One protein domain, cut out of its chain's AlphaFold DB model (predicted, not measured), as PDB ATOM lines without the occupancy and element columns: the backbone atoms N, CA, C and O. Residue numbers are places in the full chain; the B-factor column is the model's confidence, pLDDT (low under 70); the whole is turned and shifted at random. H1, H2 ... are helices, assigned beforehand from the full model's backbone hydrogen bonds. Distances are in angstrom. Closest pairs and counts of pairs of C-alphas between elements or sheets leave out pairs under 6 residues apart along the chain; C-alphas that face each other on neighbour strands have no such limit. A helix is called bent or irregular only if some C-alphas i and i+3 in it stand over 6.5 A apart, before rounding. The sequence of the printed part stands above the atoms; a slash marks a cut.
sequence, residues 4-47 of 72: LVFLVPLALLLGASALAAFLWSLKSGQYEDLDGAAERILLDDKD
ATOM      1  N   LEU A   4     -10.757   5.164  65.347       93.06
ATOM      2  CA  LEU A   4     -12.194   5.316  65.576       93.06
ATOM      3  C   LEU A   4     -12.753   6.642  65.042       93.06
ATOM      4  O   LEU A   4     -13.889   6.664  64.583       93.06
ATOM      5  N   VAL A   5     -11.959   7.719  65.022       95.12
ATOM      6  CA  VAL A   5     -12.388   9.030  64.496       95.12
ATOM      7  C   VAL A   5     -12.724   8.963  63.005       95.12
ATOM      8  O   VAL A   5     -13.595   9.695  62.551       95.12
ATOM      9  N   PHE A   6     -12.093   8.058  62.253       94.75
ATOM     10  CA  PHE A   6     -12.393   7.842  60.836       94.75
ATOM     11  C   PHE A   6     -13.367   6.684  60.618       94.75
ATOM     12  O   PHE A   6     -14.241   6.768  59.758       94.75
ATOM     13  N   LEU A   7     -13.253   5.615  61.411       96.31
ATOM     14  CA  LEU A   7     -14.098   4.429  61.270       96.31
ATOM     15  C   LEU A   7     -15.560   4.699  61.644       96.31
ATOM     16  O   LEU A   7     -16.446   4.167  60.983       96.31
ATOM     17  N   VAL A   8     -15.828   5.523  62.663       96.50
ATOM     18  CA  VAL A   8     -17.205   5.806  63.102       96.50
ATOM     19  C   VAL A   8     -17.994   6.582  62.036       96.50
ATOM     20  O   VAL A   8     -19.054   6.095  61.640       96.50
ATOM     21  N   PRO A   9     -17.508   7.717  61.493       97.06
ATOM     22  CA  PRO A   9     -18.209   8.406  60.410       97.06
ATOM     23  C   PRO A   9     -18.346   7.539  59.160       97.06
ATOM     24  O   PRO A   9     -19.403   7.533  58.533       97.06
ATOM     25  N   LEU A  10     -17.306   6.772  58.816       97.75
ATOM     26  CA  LEU A  10     -17.335   5.899  57.646       97.75
ATOM     27  C   LEU A  10     -18.394   4.798  57.793       97.75
ATOM     28  O   LEU A  10     -19.174   4.581  56.871       97.75
ATOM     29  N   ALA A  11     -18.477   4.150  58.956       97.88
ATOM     30  CA  ALA A  11     -19.497   3.141  59.230       97.88
ATOM     31  C   ALA A  11     -20.915   3.729  59.189       97.88
ATOM     32  O   ALA A  11     -21.812   3.103  58.627       97.88
ATOM     33  N   LEU A  12     -21.121   4.938  59.726       98.38
ATOM     34  CA  LEU A  12     -22.415   5.624  59.654       98.38
ATOM     35  C   LEU A  12     -22.807   5.963  58.214       98.38
ATOM     36  O   LEU A  12     -23.956   5.746  57.840       98.38
ATOM     37  N   LEU A  13     -21.868   6.444  57.395       98.50
ATOM     38  CA  LEU A  13     -22.116   6.717  55.977       98.50
ATOM     39  C   LEU A  13     -22.465   5.441  55.211       98.50
ATOM     40  O   LEU A  13     -23.435   5.428  54.455       98.50
ATOM     41  N   LEU A  14     -21.716   4.361  55.435       98.50
ATOM     42  CA  LEU A  14     -21.997   3.073  54.807       98.50
ATOM     43  C   LEU A  14     -23.361   2.530  55.249       98.50
ATOM     44  O   LEU A  14     -24.170   2.175  54.395       98.50
ATOM     45  N   GLY A  15     -23.668   2.556  56.547       98.44
ATOM     46  CA  GLY A  15     -24.972   2.145  57.070       98.44
ATOM     47  C   GLY A  15     -26.126   2.981  56.509       98.44
ATOM     48  O   GLY A  15     -27.129   2.425  56.066       98.44
ATOM     49  N   ALA A  16     -25.966   4.304  56.449       98.56
ATOM     50  CA  ALA A  16     -26.961   5.204  55.875       98.56
ATOM     51  C   ALA A  16     -27.156   4.965  54.370       98.56
ATOM     52  O   ALA A  16     -28.293   4.936  53.906       98.56
ATOM     53  N   SER A  17     -26.075   4.746  53.613       98.50
ATOM     54  CA  SER A  17     -26.156   4.432  52.181       98.50
ATOM     55  C   SER A  17     -26.876   3.108  51.922       98.50
ATOM     56  O   SER A  17     -27.744   3.049  51.053       98.50
ATOM     57  N   ALA A  18     -26.593   2.075  52.722       98.06
ATOM     58  CA  ALA A  18     -27.258   0.781  52.630       98.06
ATOM     59  C   ALA A  18     -28.749   0.900  52.964       98.06
ATOM     60  O   ALA A  18     -29.589   0.383  52.231       98.06
ATOM     61  N   LEU A  19     -29.091   1.639  54.025       97.75
ATOM     62  CA  LEU A  19     -30.479   1.890  54.400       97.75
ATOM     63  C   LEU A  19     -31.223   2.688  53.321       97.75
ATOM     64  O   LEU A  19     -32.346   2.341  52.970       97.75
ATOM     65  N   ALA A  20     -30.598   3.720  52.750       97.62
ATOM     66  CA  ALA A  20     -31.184   4.495  51.659       97.62
ATOM     67  C   ALA A  20     -31.421   3.633  50.409       97.62
ATOM     68  O   ALA A  20     -32.503   3.693  49.824       97.62
ATOM     69  N   ALA A  21     -30.451   2.795  50.030       96.50
ATOM     70  CA  ALA A  21     -30.591   1.858  48.917       96.50
ATOM     71  C   ALA A  21     -31.709   0.832  49.171       96.50
ATOM     72  O   ALA A  21     -32.502   0.549  48.274       96.50
ATOM     73  N   PHE A  22     -31.818   0.324  50.399       94.25
ATOM     74  CA  PHE A  22     -32.879  -0.594  50.808       94.25
ATOM     75  C   PHE A  22     -34.270   0.053  50.717       94.25
ATOM     76  O   PHE A  22     -35.173  -0.501  50.091       94.25
ATOM     77  N   LEU A  23     -34.440   1.259  51.266       95.00
ATOM     78  CA  LEU A  23     -35.706   1.995  51.180       95.00
ATOM     79  C   LEU A  23     -36.062   2.360  49.732       95.00
ATOM     80  O   LEU A  23     -37.231   2.302  49.350       95.00
ATOM     81  N   TRP A  24     -35.067   2.698  48.910       93.88
ATOM     82  CA  TRP A  24     -35.263   2.914  47.478       93.88
ATOM     83  C   TRP A  24     -35.726   1.634  46.771       93.88
ATOM     84  O   TRP A  24     -36.670   1.690  45.990       93.88
ATOM     85  N   SER A  25     -35.135   0.477  47.087       91.31
ATOM     86  CA  SER A  25     -35.556  -0.824  46.552       91.31
ATOM     87  C   SER A  25     -37.012  -1.155  46.899       91.31
ATOM     88  O   SER A  25     -37.746  -1.592  46.016       91.31
ATOM     89  N   LEU A  26     -37.449  -0.887  48.137       88.62
ATOM     90  CA  LEU A  26     -38.850  -1.060  48.540       88.62
ATOM     91  C   LEU A  26     -39.788  -0.127  47.762       88.62
ATOM     92  O   LEU A  26     -40.841  -0.553  47.298       88.62
ATOM     93  N   LYS A  27     -39.399   1.141  47.579       88.44
ATOM     94  CA  LYS A  27     -40.199   2.122  46.826       88.44
ATOM     95  C   LYS A  27     -40.285   1.807  45.327       88.44
ATOM     96  O   LYS A  27     -41.246   2.221  44.686       88.44
ATOM     97  N   SER A  28     -39.292   1.128  44.760       86.25
ATOM     98  CA  SER A  28     -39.217   0.852  43.319       86.25
ATOM     99  C   SER A  28     -40.164  -0.255  42.834       86.25
ATOM    100  O   SER A  28     -40.117  -0.581  41.656       86.25
ATOM    101  N   GLY A  29     -40.994  -0.850  43.701       76.88
ATOM    102  CA  GLY A  29     -41.991  -1.853  43.292       76.88
ATOM    103  C   GLY A  29     -41.400  -3.192  42.825       76.88
ATOM    104  O   GLY A  29     -42.130  -4.086  42.425       76.88
ATOM    105  N   GLN A  30     -40.078  -3.379  42.928       74.75
ATOM    106  CA  GLN A  30     -39.359  -4.583  42.475       74.75
ATOM    107  C   GLN A  30     -39.787  -5.880  43.190       74.75
ATOM    108  O   GLN A  30     -39.437  -6.965  42.741       74.75
ATOM    109  N   TYR A  31     -40.504  -5.778  44.311       73.50
ATOM    110  CA  TYR A  31     -41.005  -6.929  45.066       73.50
ATOM    111  C   TYR A  31     -42.344  -7.458  44.531       73.50
ATOM    112  O   TYR A  31     -42.665  -8.613  44.781       73.50
ATOM    113  N   GLU A  32     -43.087  -6.663  43.754       74.62
ATOM    114  CA  GLU A  32     -44.394  -7.059  43.206       74.62
ATOM    115  C   GLU A  32     -44.255  -8.180  42.156       74.62
ATOM    116  O   GLU A  32     -45.109  -9.057  42.060       74.62
ATOM    117  N   ASP A  33     -43.150  -8.203  41.402       75.88
ATOM    118  CA  ASP A  33     -42.875  -9.259  40.413       75.88
ATOM    119  C   ASP A  33     -42.399 -10.576  41.061       75.88
ATOM    120  O   ASP A  33     -42.623 -11.660  40.517       75.88
ATOM    121  N   LEU A  34     -41.798 -10.513  42.259       77.12
ATOM    122  CA  LEU A  34     -41.405 -11.712  43.010       77.12
ATOM    123  C   LEU A  34     -42.625 -12.506  43.493       77.12
ATOM    124  O   LEU A  34     -42.594 -13.736  43.438       77.12
ATOM    125  N   ASP A  35     -43.704 -11.825  43.890       76.81
ATOM    126  CA  ASP A  35     -44.971 -12.474  44.251       76.81
ATOM    127  C   ASP A  35     -45.565 -13.236  43.050       76.81
ATOM    128  O   ASP A  35     -45.974 -14.391  43.173       76.81
ATOM    129  N   GLY A  36     -45.529 -12.644  41.851       78.50
ATOM    130  CA  GLY A  36     -45.966 -13.312  40.619       78.50
ATOM    131  C   GLY A  36     -45.069 -14.484  40.197       78.50
ATOM    132  O   GLY A  36     -45.559 -15.482  39.669       78.50
ATOM    133  N   ALA A  37     -43.756 -14.400  40.429       80.62
ATOM    134  CA  ALA A  37     -42.828 -15.505  40.182       80.62
ATOM    135  C   ALA A  37     -43.035 -16.684  41.149       80.62
ATOM    136  O   ALA A  37     -42.927 -17.838  40.727       80.62
ATOM    137  N   ALA A  38     -43.366 -16.401  42.412       80.75
ATOM    138  CA  ALA A  38     -43.681 -17.406  43.425       80.75
ATOM    139  C   ALA A  38     -44.976 -18.180  43.105       80.75
ATOM    140  O   ALA A  38     -45.037 -19.390  43.314       80.75
ATOM    141  N   GLU A  39     -45.990 -17.517  42.545       80.31
ATOM    142  CA  GLU A  39     -47.210 -18.195  42.089       80.31
ATOM    143  C   GLU A  39     -46.905 -19.165  40.936       80.31
ATOM    144  O   GLU A  39     -47.332 -20.319  40.954       80.31
ATOM    145  N   ARG A  40     -46.085 -18.736  39.964       79.69
ATOM    146  CA  ARG A  40     -45.709 -19.576  38.816       79.69
ATOM    147  C   ARG A  40     -44.967 -20.840  39.243       79.69
ATOM    148  O   ARG A  40     -45.360 -21.912  38.815       79.69
ATOM    149  N   ILE A  41     -43.964 -20.747  40.122       78.44
ATOM    150  CA  ILE A  41     -43.187 -21.926  40.564       78.44
ATOM    151  C   ILE A  41     -44.035 -22.951  41.345       78.44
ATOM    152  O   ILE A  41     -43.712 -24.133  41.349       78.44
ATOM    153  N   LEU A  42     -45.119 -22.524  42.005       75.88
ATOM    154  CA  LEU A  42     -46.021 -23.423  42.740       75.88
ATOM    155  C   LEU A  42     -47.075 -24.093  41.845       75.88
ATOM    156  O   LEU A  42     -47.617 -25.143  42.215       75.88
ATOM    157  N   LEU A  43     -47.407 -23.468  40.713       74.06
ATOM    158  CA  LEU A  43     -48.396 -23.955  39.749       74.06
ATOM    159  C   LEU A  43     -47.776 -24.711  38.564       74.06
ATOM    160  O   LEU A  43     -48.470 -25.540  37.981       74.06
ATOM    161  N   ASP A  44     -46.495 -24.488  38.255       68.00
ATOM    162  CA  ASP A  44     -45.769 -25.124  37.137       68.00
ATOM    163  C   ASP A  44     -45.885 -26.662  37.180       68.00
ATOM    164  O   ASP A  44     -46.249 -27.303  36.199       68.00
ATOM    165  N   ASP A  45     -45.752 -27.261  38.370       64.19
ATOM    166  CA  ASP A  45     -45.870 -28.716  38.569       64.19
ATOM    167  C   ASP A  45     -47.295 -29.278  38.334       64.19
ATOM    168  O   ASP A  45     -47.485 -30.504  38.287       64.19
ATOM    169  N   LYS A  46     -48.325 -28.421  38.246       62.19
ATOM    170  CA  LYS A  46     -49.739 -28.826  38.106       62.19
ATOM    171  C   LYS A  46     -50.281 -28.692  36.683       62.19
ATOM    172  O   LYS A  46     -51.183 -29.460  36.344       62.19
ATOM    173  N   ASP A  47     -49.729 -27.798  35.864       59.53
ATOM    174  CA  ASP A  47     -50.245 -27.511  34.515       59.53
ATOM    175  C   ASP A  47     -49.531 -28.276  33.386       59.53
ATOM    176  O   ASP A  47     -50.103 -28.444  32.304       59.53
TER     177      ASP A  47
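This is residues 4 to 47 of the 72 residues of the protein "Cbb3-type cytochrome oxidase biogenesis protein CcoS" of Bosea sp. BIWAKO-01 (UniProt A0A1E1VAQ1). Starting from Leu 4, you meet two helices end to end, H1 and then the shorter H2, making a wide-open V with residues 28 to 31 at its corner. The arms do not fold back on each other, and the outline is a bent rod. The printed part has 44 residues, two named helices and no named strand, its class all helix. It is extended, with a radius of gyration of the C-alphas of 18.5 A and spans of 61 by 19 by 5 A.

H1, residues 4 to 27, and H2, residues 32 to 47, are apart, joined by a tight link of 4 residues. H2 has a kink of 28 degrees near residue 41 and is irregular, but only just: C-alphas 42 and 45 are 6.7 A apart. Along the backbone, O i to N i+4 pairs are within hydrogen-bond range in 19 of 20 cases in H1 and 9 of 12 in H2.

Find C-alpha 4 at (-12.194, 5.316, 65.576); from there H1 runs 33.9 A to C-alpha 27. H2 runs 23.0 A from C-alpha 32 at (-44.394, -7.059, 43.206) to C-alpha 47 at (-50.245, -27.511, 34.515).

The two C-alphas farthest apart, of Val 5 and Asp 47, are 60.6 A apart. The printed part has no cut, and the model's pLDDT is under 70 at residues 44 to 47.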